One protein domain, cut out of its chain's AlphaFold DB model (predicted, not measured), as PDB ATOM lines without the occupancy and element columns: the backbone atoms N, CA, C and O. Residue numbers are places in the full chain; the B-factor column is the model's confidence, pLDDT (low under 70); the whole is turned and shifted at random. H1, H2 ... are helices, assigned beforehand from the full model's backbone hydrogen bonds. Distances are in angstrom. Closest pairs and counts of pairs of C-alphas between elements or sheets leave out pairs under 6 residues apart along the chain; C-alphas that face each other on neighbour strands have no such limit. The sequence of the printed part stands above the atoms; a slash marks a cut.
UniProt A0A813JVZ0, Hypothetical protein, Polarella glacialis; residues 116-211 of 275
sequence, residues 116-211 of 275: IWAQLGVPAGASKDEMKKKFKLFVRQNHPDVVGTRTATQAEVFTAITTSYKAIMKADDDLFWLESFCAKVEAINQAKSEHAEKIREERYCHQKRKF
ATOM      1  N   ILE A 116      -7.007  52.410 -18.185       92.56
ATOM      2  CA  ILE A 116      -7.666  51.568 -19.206       92.56
ATOM      3  C   ILE A 116      -7.192  50.107 -19.171       92.56
ATOM      4  O   ILE A 116      -8.012  49.197 -19.320       92.56
ATOM      5  N   TRP A 117      -5.907  49.856 -18.892       94.38
ATOM      6  CA  TRP A 117      -5.387  48.495 -18.700       94.38
ATOM      7  C   TRP A 117      -6.125  47.785 -17.557       94.38
ATOM      8  O   TRP A 117      -6.616  46.669 -17.736       94.38
ATOM      9  N   ALA A 118      -6.298  48.471 -16.423       92.81
ATOM     10  CA  ALA A 118      -7.030  47.950 -15.271       92.81
ATOM     11  C   ALA A 118      -8.531  47.754 -15.568       92.81
ATOM     12  O   ALA A 118      -9.089  46.710 -15.235       92.81
ATOM     13  N   GLN A 119      -9.172  48.707 -16.254       92.38
ATOM     14  CA  GLN A 119     -10.595  48.648 -16.620       92.38
ATOM     15  C   GLN A 119     -10.914  47.487 -17.571       92.38
ATOM     16  O   GLN A 119     -11.969  46.867 -17.458       92.38
ATOM     17  N   LEU A 120     -10.002  47.162 -18.492       94.69
ATOM     18  CA  LEU A 120     -10.140  46.022 -19.400       94.69
ATOM     19  C   LEU A 120      -9.681  44.688 -18.778       94.69
ATOM     20  O   LEU A 120      -9.820  43.637 -19.414       94.69
ATOM     21  N   GLY A 121      -9.129  44.703 -17.558       94.06
ATOM     22  CA  GLY A 121      -8.576  43.516 -16.900       94.06
ATOM     23  C   GLY A 121      -7.390  42.926 -17.667       94.06
ATOM     24  O   GLY A 121      -7.298  41.705 -17.851       94.06
ATOM     25  N   VAL A 122      -6.532  43.801 -18.187       96.00
ATOM     26  CA  VAL A 122      -5.337  43.464 -18.964       96.00
ATOM     27  C   VAL A 122      -4.106  43.816 -18.127       96.00
ATOM     28  O   VAL A 122      -4.102  44.868 -17.488       96.00
ATOM     29  N   PRO A 123      -3.058  42.971 -18.094       95.12
ATOM     30  CA  PRO A 123      -1.835  43.327 -17.388       95.12
ATOM     31  C   PRO A 123      -1.238  44.626 -17.945       95.12
ATOM     32  O   PRO A 123      -1.283  44.887 -19.151       95.12
ATOM     33  N   ALA A 124      -0.672  45.442 -17.057       94.06
ATOM     34  CA  ALA A 124       0.005  46.671 -17.446       94.06
ATOM     35  C   ALA A 124       1.192  46.358 -18.375       94.06
ATOM     36  O   ALA A 124       2.004  45.474 -18.085       94.06
ATOM     37  N   GLY A 125       1.278  47.065 -19.504       92.94
ATOM     38  CA  GLY A 125       2.289  46.806 -20.534       92.94
ATOM     39  C   GLY A 125       1.940  45.697 -21.538       92.94
ATOM     40  O   GLY A 125       2.821  45.235 -22.259       92.94
ATOM     41  N   ALA A 126       0.687  45.235 -21.581       96.06
ATOM     42  CA  ALA A 126       0.224  44.278 -22.587       96.06
ATOM     43  C   ALA A 126       0.304  44.812 -24.025       96.06
ATOM     44  O   ALA A 126       0.217  46.017 -24.269       96.06
ATOM     45  N   SER A 127       0.396  43.891 -24.989       96.06
ATOM     46  CA  SER A 127       0.465  44.227 -26.418       96.06
ATOM     47  C   SER A 127      -0.857  44.794 -26.965       96.06
ATOM     48  O   SER A 127      -1.941  44.501 -26.445       96.06
ATOM     49  N   LYS A 128      -0.792  45.547 -28.081       95.75
ATOM     50  CA  LYS A 128      -1.989  46.050 -28.792       95.75
ATOM     51  C   LYS A 128      -2.972  44.913 -29.112       95.75
ATOM     52  O   LYS A 128      -4.181  45.087 -28.977       95.75
ATOM     53  N   ASP A 129      -2.489  43.728 -29.475       97.31
ATOM     54  CA  ASP A 129      -3.355  42.599 -29.839       97.31
ATOM     55  C   ASP A 129      -4.091  41.982 -28.647       97.31
ATOM     56  O   ASP A 129      -5.259  41.601 -28.764       97.31
ATOM     57  N   GLU A 130      -3.453  41.910 -27.480       97.00
ATOM     58  CA  GLU A 130      -4.117  41.490 -26.243       97.00
ATOM     59  C   GLU A 130      -5.199  42.487 -25.833       97.00
ATOM     60  O   GLU A 130      -6.317  42.085 -25.492       97.00
ATOM     61  N   MET A 131      -4.903  43.781 -25.965       96.38
ATOM     62  CA  MET A 131      -5.866  44.847 -25.712       96.38
ATOM     63  C   MET A 131      -7.063  44.764 -26.670       96.38
ATOM     64  O   MET A 131      -8.203  44.805 -26.211       96.38
ATOM     65  N   LYS A 132      -6.843  44.530 -27.976       97.88
ATOM     66  CA  LYS A 132      -7.918  44.296 -28.968       97.88
ATOM     67  C   LYS A 132      -8.804  43.113 -28.582       97.88
ATOM     68  O   LYS A 132     -10.032  43.213 -28.632       97.88
ATOM     69  N   LYS A 133      -8.202  41.983 -28.191       98.19
ATOM     70  CA  LYS A 133      -8.937  40.770 -27.787       98.19
ATOM     71  C   LYS A 133      -9.832  41.046 -26.578       98.19
ATOM     72  O   LYS A 133     -11.012  40.697 -26.595       98.19
ATOM     73  N   LYS A 134      -9.285  41.694 -25.549       97.81
ATOM     74  CA  LYS A 134      -9.992  42.002 -24.299       97.81
ATOM     75  C   LYS A 134     -11.057  43.076 -24.489       97.81
ATOM     76  O   LYS A 134     -12.169  42.897 -24.005       97.81
ATOM     77  N   PHE A 135     -10.781  44.101 -25.291       97.81
ATOM     78  CA  PHE A 135     -11.772  45.099 -25.680       97.81
ATOM     79  C   PHE A 135     -12.939  44.474 -26.452       97.81
ATOM     80  O   PHE A 135     -14.096  44.742 -26.144       97.81
ATOM     81  N   LYS A 136     -12.677  43.561 -27.398       98.19
ATOM     82  CA  LYS A 136     -13.747  42.848 -28.117       98.19
ATOM     83  C   LYS A 136     -14.631  42.031 -27.169       98.19
ATOM     84  O   LYS A 136     -15.847  42.004 -27.349       98.19
ATOM     85  N   LEU A 137     -14.046  41.372 -26.167       97.62
ATOM     86  CA  LEU A 137     -14.808  40.669 -25.126       97.62
ATOM     87  C   LEU A 137     -15.622  41.643 -24.270       97.62
ATOM     88  O   LEU A 137     -16.811  41.409 -24.064       97.62
ATOM     89  N   PHE A 138     -15.009  42.750 -23.847       96.94
ATOM     90  CA  PHE A 138     -15.668  43.809 -23.090       96.94
ATOM     91  C   PHE A 138     -16.885  44.352 -23.841       96.94
ATOM     92  O   PHE A 138     -17.978  44.359 -23.281       96.94
ATOM     93  N   VAL A 139     -16.735  44.716 -25.121       97.12
ATOM     94  CA  VAL A 139     -17.834  45.212 -25.959       97.12
ATOM     95  C   VAL A 139     -18.943  44.173 -26.068       97.12
ATOM     96  O   VAL A 139     -20.094  44.510 -25.840       97.12
ATOM     97  N   ARG A 140     -18.632  42.896 -26.323       97.12
ATOM     98  CA  ARG A 140     -19.664  41.843 -26.406       97.12
ATOM     99  C   ARG A 140     -20.475  41.683 -25.118       97.12
ATOM    100  O   ARG A 140     -21.643  41.332 -25.199       97.12
ATOM    101  N   GLN A 141     -19.859  41.903 -23.960       95.62
ATOM    102  CA  GLN A 141     -20.510  41.767 -22.654       95.62
ATOM    103  C   GLN A 141     -21.253  43.033 -22.222       95.62
ATOM    104  O   GLN A 141     -22.249  42.946 -21.517       95.62
ATOM    105  N   ASN A 142     -20.751  44.203 -22.621       95.19
ATOM    106  CA  ASN A 142     -21.175  45.497 -22.092       95.19
ATOM    107  C   ASN A 142     -21.853  46.394 -23.135       95.19
ATOM    108  O   ASN A 142     -22.139  47.548 -22.831       95.19
ATOM    109  N   HIS A 143     -22.086  45.930 -24.365       94.94
ATOM    110  CA  HIS A 143     -22.774  46.736 -25.374       94.94
ATOM    111  C   HIS A 143     -24.200  47.080 -24.903       94.94
ATOM    112  O   HIS A 143     -24.887  46.178 -24.412       94.94
ATOM    113  N   PRO A 144     -24.676  48.333 -25.061       91.12
ATOM    114  CA  PRO A 144     -26.029  48.716 -24.648       91.12
ATOM    115  C   PRO A 144     -27.111  47.814 -25.262       91.12
ATOM    116  O   PRO A 144     -28.017  47.394 -24.550       91.12
ATOM    117  N   ASP A 145     -26.948  47.417 -26.526       93.12
ATOM    118  CA  ASP A 145     -27.906  46.534 -27.210       93.12
ATOM    119  C   ASP A 145     -27.980  45.117 -26.620       93.12
ATOM    120  O   ASP A 145     -29.003  44.454 -26.746       93.12
ATOM    121  N   VAL A 146     -26.904  44.629 -25.990       93.50
ATOM    122  CA  VAL A 146     -26.861  43.269 -25.416       93.50
ATOM    123  C   VAL A 146     -27.408  43.259 -23.989       93.50
ATOM    124  O   VAL A 146     -28.051  42.297 -23.583       93.50
ATOM    125  N   VAL A 147     -27.154  44.323 -23.222       92.12
ATOM    126  CA  VAL A 147     -27.516  44.401 -21.796       92.12
ATOM    127  C   VAL A 147     -28.966  44.878 -21.591       92.12
ATOM    128  O   VAL A 147     -29.538  44.648 -20.530       92.12
ATOM    129  N   GLY A 148     -29.603  45.478 -22.606       84.06
ATOM    130  CA  GLY A 148     -31.045  45.770 -22.641       84.06
ATOM    131  C   GLY A 148     -31.487  46.985 -21.814       84.06
ATOM    132  O   GLY A 148     -32.255  47.806 -22.307       84.06
ATOM    133  N   THR A 149     -30.972  47.165 -20.595       74.56
ATOM    134  CA  THR A 149     -31.214  48.352 -19.758       74.56
ATOM    135  C   THR A 149     -29.961  48.724 -18.973       74.56
ATOM    136  O   THR A 149     -29.481  47.975 -18.124       74.56
ATOM    137  N   ARG A 150     -29.413  49.912 -19.252       78.62
ATOM    138  CA  ARG A 150     -28.221  50.437 -18.579       78.62
ATOM    139  C   ARG A 150     -28.556  51.602 -17.667       78.62
ATOM    140  O   ARG A 150     -29.311  52.494 -18.044       78.62
ATOM    141  N   THR A 151     -27.930  51.629 -16.496       90.88
ATOM    142  CA  THR A 151     -27.846  52.851 -15.693       90.88
ATOM    143  C   THR A 151     -26.986  53.879 -16.436       90.88
ATOM    144  O   THR A 151     -26.043  53.500 -17.137       90.88
ATOM    145  N   ALA A 152     -27.273  55.174 -16.270       89.12
ATOM    146  CA  ALA A 152     -26.496  56.258 -16.891       89.12
ATOM    147  C   ALA A 152     -24.984  56.106 -16.629       89.12
ATOM    148  O   ALA A 152     -24.169  56.188 -17.545       89.12
ATOM    149  N   THR A 153     -24.633  55.704 -15.407       88.00
ATOM    150  CA  THR A 153     -23.256  55.427 -14.983       88.00
ATOM    151  C   THR A 153     -22.554  54.358 -15.823       88.00
ATOM    152  O   THR A 153     -21.373  54.486 -16.134       88.00
ATOM    153  N   GLN A 154     -23.248  53.298 -16.246       88.94
ATOM    154  CA  GLN A 154     -22.630  52.251 -17.064       88.94
ATOM    155  C   GLN A 154     -22.418  52.700 -18.515       88.94
ATOM    156  O   GLN A 154     -21.457  52.265 -19.156       88.94
ATOM    157  N   ALA A 155     -23.298  53.558 -19.036       89.88
ATOM    158  CA  ALA A 155     -23.132  54.157 -20.357       89.88
ATOM    159  C   ALA A 155     -21.935  55.124 -20.383       89.88
ATOM    160  O   ALA A 155     -21.136  55.083 -21.321       89.88
ATOM    161  N   GLU A 156     -21.758  55.921 -19.326       90.94
ATOM    162  CA  GLU A 156     -20.596  56.799 -19.144       90.94
ATOM    163  C   GLU A 156     -19.291  55.998 -19.075       90.94
ATOM    164  O   GLU A 156     -18.369  56.263 -19.844       90.94
ATOM    165  N   VAL A 157     -19.235  54.951 -18.242       91.06
ATOM    166  CA  VAL A 157     -18.049  54.082 -18.122       91.06
ATOM    167  C   VAL A 157     -17.698  53.422 -19.456       91.06
ATOM    168  O   VAL A 157     -16.533  53.379 -19.850       91.06
ATOM    169  N   PHE A 158     -18.694  52.930 -20.193       93.50
ATOM    170  CA  PHE A 158     -18.464  52.339 -21.510       93.50
ATOM    171  C   PHE A 158     -17.944  53.354 -22.526       93.50
ATOM    172  O   PHE A 158     -17.050  53.033 -23.313       93.50
ATOM    173  N   THR A 159     -18.478  54.574 -22.501       93.88
ATOM    174  CA  THR A 159     -18.040  55.665 -23.377       93.88
ATOM    175  C   THR A 159     -16.612  56.088 -23.048       93.88
ATOM    176  O   THR A 159     -15.803  56.233 -23.964       93.88
ATOM    177  N   ALA A 160     -16.272  56.198 -21.762       92.25
ATOM    178  CA  ALA A 160     -14.920  56.489 -21.303       92.25
ATOM    179  C   ALA A 160     -13.927  55.417 -21.783       92.25
ATOM    180  O   ALA A 160     -12.979  55.740 -22.495       92.25
ATOM    181  N   ILE A 161     -14.204  54.131 -21.523       93.75
ATOM    182  CA  ILE A 161     -13.346  53.012 -21.958       93.75
ATOM    183  C   ILE A 161     -13.185  52.993 -23.482       93.75
ATOM    184  O   ILE A 161     -12.085  52.792 -23.994       93.75
ATOM    185  N   THR A 162     -14.272  53.212 -24.226       95.38
ATOM    186  CA  THR A 162     -14.242  53.203 -25.695       95.38
ATOM    187  C   THR A 162     -13.433  54.374 -26.255       95.38
ATOM    188  O   THR A 162     -12.712  54.198 -27.238       95.38
ATOM    189  N   THR A 163     -13.533  55.554 -25.643       94.88
ATOM    190  CA  THR A 163     -12.767  56.744 -26.035       94.88
ATOM    191  C   THR A 163     -11.282  56.548 -25.757       94.88
ATOM    192  O   THR A 163     -10.478  56.698 -26.678       94.88
ATOM    193  N   SER A 164     -10.917  56.102 -24.551       92.69
ATOM    194  CA  SER A 164      -9.525  55.808 -24.199       92.69
ATOM    195  C   SER A 164      -8.937  54.710 -25.092       92.69
ATOM    196  O   SER A 164      -7.822  54.845 -25.587       92.69
ATOM    197  N   TYR A 165      -9.704  53.656 -25.396       95.19
ATOM    198  CA  TYR A 165      -9.261  52.588 -26.300       95.19
ATOM    199  C   TYR A 165      -8.961  53.116 -27.707       95.19
ATOM    200  O   TYR A 165      -7.938  52.771 -28.299       95.19
ATOM    201  N   LYS A 166      -9.846  53.959 -28.254       95.69
ATOM    202  CA  LYS A 166      -9.643  54.573 -29.574       95.69
ATOM    203  C   LYS A 166      -8.421  55.487 -29.588       95.69
ATOM    204  O   LYS A 166      -7.705  55.477 -30.584       95.69
ATOM    205  N   ALA A 167      -8.179  56.235 -28.511       93.44
ATOM    206  CA  ALA A 167      -7.004  57.090 -28.379       93.44
ATOM    207  C   ALA A 167      -5.706  56.264 -28.430       93.44
ATOM    208  O   ALA A 167      -4.875  56.511 -29.299       93.44
ATOM    209  N   ILE A 168      -5.601  55.201 -27.622       92.69
ATOM    210  CA  ILE A 168      -4.436  54.294 -27.615       92.69
ATOM    211  C   ILE A 168      -4.237  53.598 -28.963       92.69
ATOM    212  O   ILE A 168      -3.116  53.440 -29.437       92.69
ATOM    213  N   MET A 169      -5.319  53.147 -29.600       93.75
ATOM    214  CA  MET A 169      -5.216  52.447 -30.886       93.75
ATOM    215  C   MET A 169      -4.841  53.368 -32.045       93.75
ATOM    216  O   MET A 169      -4.326  52.882 -33.051       93.75
ATOM    217  N   LYS A 170      -5.120  54.668 -31.918       95.50
ATOM    218  CA  LYS A 170      -4.726  55.692 -32.887       95.50
ATOM    219  C   LYS A 170      -3.318  56.233 -32.615       95.50
ATOM    220  O   LYS A 170      -2.733  56.811 -33.522       95.50
ATOM    221  N   ALA A 171      -2.796  56.055 -31.403       93.44
ATOM    222  CA  ALA A 171      -1.447  56.458 -31.044       93.44
ATOM    223  C   ALA A 171      -0.391  55.706 -31.869       93.44
ATOM    224  O   ALA A 171      -0.515  54.499 -32.132       93.44
ATOM    225  N   ASP A 172       0.669  56.434 -32.220       96.50
ATOM    226  CA  ASP A 172       1.858  55.884 -32.866       96.50
ATOM    227  C   ASP A 172       2.485  54.780 -32.006       96.50
ATOM    228  O   ASP A 172       2.266  54.701 -30.793       96.50
ATOM    229  N   ASP A 173       3.261  53.895 -32.629       95.12
ATOM    230  CA  ASP A 173       3.853  52.752 -31.927       95.12
ATOM    231  C   ASP A 173       4.810  53.181 -30.802       95.12
ATOM    232  O   ASP A 173       4.796  52.567 -29.734       95.12
ATOM    233  N   ASP A 174       5.546  54.280 -30.984       95.38
ATOM    234  CA  ASP A 174       6.436  54.842 -29.958       95.38
ATOM    235  C   ASP A 174       5.654  55.412 -28.768       95.38
ATOM    236  O   ASP A 174       5.999  55.169 -27.607       95.38
ATOM    237  N   LEU A 175       4.560  56.130 -29.043       92.06
ATOM    238  CA  LEU A 175       3.698  56.683 -27.999       92.06
ATOM    239  C   LEU A 175       3.002  55.558 -27.225       92.06
ATOM    240  O   LEU A 175       2.993  55.564 -25.995       92.06
ATOM    241  N   PHE A 176       2.510  54.540 -27.935       93.88
ATOM    242  CA  PHE A 176       1.965  53.336 -27.317       93.88
ATOM    243  C   PHE A 176       2.995  52.648 -26.415       93.88
ATOM    244  O   PHE A 176       2.666  52.218 -25.308       93.88
ATOM    245  N   TRP A 177       4.244  52.535 -26.875       93.81
ATOM    246  CA  TRP A 177       5.310  51.928 -26.090       93.81
ATOM    247  C   TRP A 177       5.563  52.706 -24.794       93.81
ATOM    248  O   TRP A 177       5.579  52.093 -23.722       93.81
ATOM    249  N   LEU A 178       5.668  54.036 -24.867       94.25
ATOM    250  CA  LEU A 178       5.839  54.902 -23.696       94.25
ATOM    251  C   LEU A 178       4.686  54.754 -22.698       94.25
ATOM    252  O   LEU A 178       4.929  54.549 -21.509       94.25
ATOM    253  N   GLU A 179       3.439  54.775 -23.165       90.56
ATOM    254  CA  GLU A 179       2.272  54.603 -22.294       90.56
ATOM    255  C   GLU A 179       2.238  53.220 -21.636       90.56
ATOM    256  O   GLU A 179       2.001  53.093 -20.433       90.56
ATOM    257  N   SER A 180       2.545  52.171 -22.404       92.38
ATOM    258  CA  SER A 180       2.608  50.801 -21.894       92.38
ATOM    259  C   SER A 180       3.684  50.641 -20.809       92.38
ATOM    260  O   SER A 180       3.489  49.916 -19.827       92.38
ATOM    261  N   PHE A 181       4.802  51.360 -20.956       93.62
ATOM    262  CA  PHE A 181       5.879  51.402 -19.979       93.62
ATOM    263  C   PHE A 181       5.461  52.156 -18.714       93.62
ATOM    264  O   PHE A 181       5.628  51.622 -17.615       93.62
ATOM    265  N   CYS A 182       4.862  53.343 -18.849       91.94
ATOM    266  CA  CYS A 182       4.345  54.123 -17.722       91.94
ATOM    267  C   CYS A 182       3.332  53.319 -16.901       91.94
ATOM    268  O   CYS A 182       3.504  53.180 -15.690       91.94
ATOM    269  N   ALA A 183       2.362  52.673 -17.558       91.25
ATOM    270  CA  ALA A 183       1.382  51.817 -16.892       91.25
ATOM    271  C   ALA A 183       2.051  50.689 -16.083       91.25
ATOM    272  O   ALA A 183       1.625  50.351 -14.976       91.25
ATOM    273  N   LYS A 184       3.132  50.099 -16.610       93.44
ATOM    274  CA  LYS A 184       3.887  49.049 -15.913       93.44
ATOM    275  C   LYS A 184       4.616  49.585 -14.682       93.44
ATOM    276  O   LYS A 184       4.630  48.918 -13.648       93.44
ATOM    277  N   VAL A 185       5.220  50.768 -14.781       93.25
ATOM    278  CA  VAL A 185       5.885  51.427 -13.648       93.25
ATOM    279  C   VAL A 185       4.873  51.786 -12.560       93.25
ATOM    280  O   VAL A 185       5.120  51.502 -11.388       93.25
ATOM    281  N   GLU A 186       3.716  52.330 -12.935       91.50
ATOM    282  CA  GLU A 186       2.622  52.630 -12.006       91.50
ATOM    283  C   GLU A 186       2.140  51.378 -11.273       91.50
ATOM    284  O   GLU A 186       2.063  51.387 -10.045       91.50
ATOM    285  N   ALA A 187       1.908  50.274 -11.990       91.56
ATOM    286  CA  ALA A 187       1.500  49.008 -11.382       91.56
ATOM    287  C   ALA A 187       2.540  48.479 -10.376       91.56
ATOM    288  O   ALA A 187       2.188  47.972  -9.311       91.56
ATOM    289  N   ILE A 188       3.837  48.628 -10.676       93.94
ATOM    290  CA  ILE A 188       4.916  48.262  -9.746       93.94
ATOM    291  C   ILE A 188       4.898  49.163  -8.506       93.94
ATOM    292  O   ILE A 188       5.102  48.674  -7.394       93.94
ATOM    293  N   ASN A 189       4.677  50.465  -8.675       94.38
ATOM    294  CA  ASN A 189       4.639  51.411  -7.563       94.38
ATOM    295  C   ASN A 189       3.419  51.183  -6.662       94.38
ATOM    296  O   ASN A 189       3.583  51.165  -5.445       94.38
ATOM    297  N   GLN A 190       2.247  50.903  -7.239       91.69
ATOM    298  CA  GLN A 190       1.042  50.517  -6.495       91.69
ATOM    299  C   GLN A 190       1.260  49.220  -5.708       91.69
ATOM    300  O   GLN A 190       1.023  49.167  -4.504       91.69
ATOM    301  N   ALA A 191       1.830  48.187  -6.337       93.94
ATOM    302  CA  ALA A 191       2.144  46.943  -5.634       93.94
ATOM    303  C   ALA A 191       3.139  47.161  -4.474       93.94
ATOM    304  O   ALA A 191       3.041  46.525  -3.422       93.94
ATOM    305  N   LYS A 192       4.105  48.077  -4.638       96.44
ATOM    306  CA  LYS A 192       5.036  48.460  -3.566       96.44
ATOM    307  C   LYS A 192       4.337  49.213  -2.435       96.44
ATOM    308  O   LYS A 192       4.651  48.931  -1.277       96.44
ATOM    309  N   SER A 193       3.428  50.142  -2.740       94.94
ATOM    310  CA  SER A 193       2.691  50.894  -1.719       94.94
ATOM    311  C   SER A 193       1.753  49.984  -0.928       94.94
ATOM    312  O   SER A 193       1.817  49.994   0.297       94.94
ATOM    313  N   GLU A 194       0.997  49.109  -1.594       95.56
ATOM    314  CA  GLU A 194       0.126  48.116  -0.941       95.56
ATOM    315  C   GLU A 194       0.920  47.183  -0.016       95.56
ATOM    316  O   GLU A 194       0.545  46.917   1.129       95.56
ATOM    317  N   HIS A 195       2.077  46.704  -0.480       97.12
ATOM    318  CA  HIS A 195       2.957  45.880   0.341       97.12
ATOM    319  C   HIS A 195       3.515  46.654   1.549       97.12
ATOM    320  O   HIS A 195       3.635  46.102   2.648       97.12
ATOM    321  N   ALA A 196       3.854  47.933   1.374       96.19
ATOM    322  CA  ALA A 196       4.306  48.790   2.464       96.19
ATOM    323  C   ALA A 196       3.196  49.032   3.500       96.19
ATOM    324  O   ALA A 196       3.470  48.968   4.701       96.19
ATOM    325  N   GLU A 197       1.957  49.253   3.061       96.94
ATOM    326  CA  GLU A 197       0.785  49.392   3.929       96.94
ATOM    327  C   GLU A 197       0.524  48.124   4.727       96.94
ATOM    328  O   GLU A 197       0.454  48.182   5.955       96.94
ATOM    329  N   LYS A 198       0.541  46.960   4.077       97.38
ATOM    330  CA  LYS A 198       0.408  45.675   4.767       97.38
ATOM    331  C   LYS A 198       1.467  45.488   5.860       97.38
ATOM    332  O   LYS A 198       1.158  45.070   6.974       97.38
ATOM    333  N   ILE A 199       2.722  45.858   5.590       97.31
ATOM    334  CA  ILE A 199       3.784  45.833   6.608       97.31
ATOM    335  C   ILE A 199       3.483  46.809   7.756       97.31
ATOM    336  O   ILE A 199       3.756  46.489   8.917       97.31
ATOM    337  N   ARG A 200       2.963  48.010   7.464       96.38
ATOM    338  CA  ARG A 200       2.572  48.989   8.493       96.38
ATOM    339  C   ARG A 200       1.444  48.436   9.368       96.38
ATOM    340  O   ARG A 200       1.562  48.502  10.591       96.38
ATOM    341  N   GLU A 201       0.424  47.825   8.776       96.56
ATOM    342  CA  GLU A 201      -0.695  47.194   9.484       96.56
ATOM    343  C   GLU A 201      -0.245  46.025  10.367       96.56
ATOM    344  O   GLU A 201      -0.625  45.934  11.538       96.56
ATOM    345  N   GLU A 202       0.626  45.155   9.851       96.06
ATOM    346  CA  GLU A 202       1.195  44.044  10.618       96.06
ATOM    347  C   GLU A 202       2.013  44.554  11.813       96.06
ATOM    348  O   GLU A 202       1.893  44.036  12.930       96.06
ATOM    349  N   ARG A 203       2.814  45.611  11.613       95.75
ATOM    350  CA  ARG A 203       3.564  46.267  12.696       95.75
ATOM    351  C   ARG A 203       2.634  46.883  13.731       95.75
ATOM    352  O   ARG A 203       2.893  46.721  14.925       95.75
ATOM    353  N   TYR A 204       1.561  47.534  13.295       94.62
ATOM    354  CA  TYR A 204       0.551  48.112  14.177       94.62
ATOM    355  C   TYR A 204      -0.131  47.030  15.027       94.62
ATOM    356  O   TYR A 204      -0.165  47.126  16.257       94.62
ATOM    357  N   CYS A 205      -0.576  45.937  14.404       95.62
ATOM    358  CA  CYS A 205      -1.175  44.798  15.102       95.62
ATOM    359  C   CYS A 205      -0.206  44.164  16.110       95.62
ATOM    360  O   CYS A 205      -0.589  43.836  17.235       95.62
ATOM    361  N   HIS A 206       1.067  44.014  15.734       94.44
ATOM    362  CA  HIS A 206       2.105  43.487  16.620       94.44
ATOM    363  C   HIS A 206       2.388  44.408  17.807       94.44
ATOM    364  O   HIS A 206       2.540  43.939  18.935       94.44
ATOM    365  N   GLN A 207       2.432  45.722  17.579       93.38
ATOM    366  CA  GLN A 207       2.616  46.715  18.635       93.38
ATOM    367  C   GLN A 207       1.450  46.687  19.627       93.38
ATOM    368  O   GLN A 207       1.686  46.621  20.833       93.38
ATOM    369  N   LYS A 208       0.210  46.641  19.123       93.38
ATOM    370  CA  LYS A 208      -1.010  46.549  19.937       93.38
ATOM    371  C   LYS A 208      -1.060  45.267  20.778       93.38
ATOM    372  O   LYS A 208      -1.518  45.300  21.913       93.38
ATOM    373  N   ARG A 209      -0.548  44.145  20.254       91.50
ATOM    374  CA  ARG A 209      -0.418  42.881  21.007       91.50
ATOM    375  C   ARG A 209       0.659  42.933  22.090       91.50
ATOM    376  O   ARG A 209       0.479  42.336  23.144       91.50
ATOM    377  N   LYS A 210       1.784  43.609  21.829       93.25
ATOM    378  CA  LYS A 210       2.899  43.725  22.786       93.25
ATOM    379  C   LYS A 210       2.596  44.647  23.957       93.25
ATOM    380  O   LYS A 210       3.077  44.402  25.056       93.25
ATOM    381  N   PHE A 211       1.833  45.700  23.706       90.56
ATOM    382  CA  PHE A 211       1.450  46.683  24.707       90.56
ATOM    383  C   PHE A 211      -0.073  46.777  24.719       90.56
ATOM    384  O   PHE A 211      -0.620  47.734  24.167       90.56
TER     385      PHE A 211
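This is residues 116 to 211 of the 275 residues of the protein "Hypothetical protein" of Polarella glacialis (UniProt A0A813JVZ0). Picture a V: one limb is the long helix H5, the other is H2 and H4 side by side, with H4 and H5 meeting at the corner, short H1 inside and short H3 at the pair's far end. Residues 189 to 211 stick out. The 96 printed residues are all helix in class, with H1 to H5 in that order, and only just extended, close to loose: radius of gyration of the C-alphas 18.8 A, spans 59 by 39 by 18 A.

Start at H1, residues 116 to 119; it touches residues 161 to 165 of H4, residues 152 to 170, closest at C-alphas Ile 116 and Ile 161, 6.5 A. H2, residues 128 to 142, only just touches H4, with 3 pairs of C-alphas within 8 A, closest Asn 142 and Phe 158, 7.4 A, at a shallow tilt of 21 degrees, opposite ways. H3, residues 144 to 147, is close but not clearly touching H4. So is H5, residues 173 to 210, at a steep tilt of 51 degrees; its closest C-alphas are Ile 168 and Phe 176, 6.5 A. In H2, H4 and H5 every O i to N i+4 pair is within hydrogen-bond range.

Find C-alpha 116 at (-7.666, 51.568, -19.206), where H1 begins. H2 runs 20.3 A, H4 27.0 A, and H5 55.5 A to C-alpha 210 at (2.899, 43.725, 22.786).

The farthest C-alphas, Asp 145 and Phe 211, are 59.6 A apart. The printed part has no cut and no long link; no printed residue is under 70 in pLDDT.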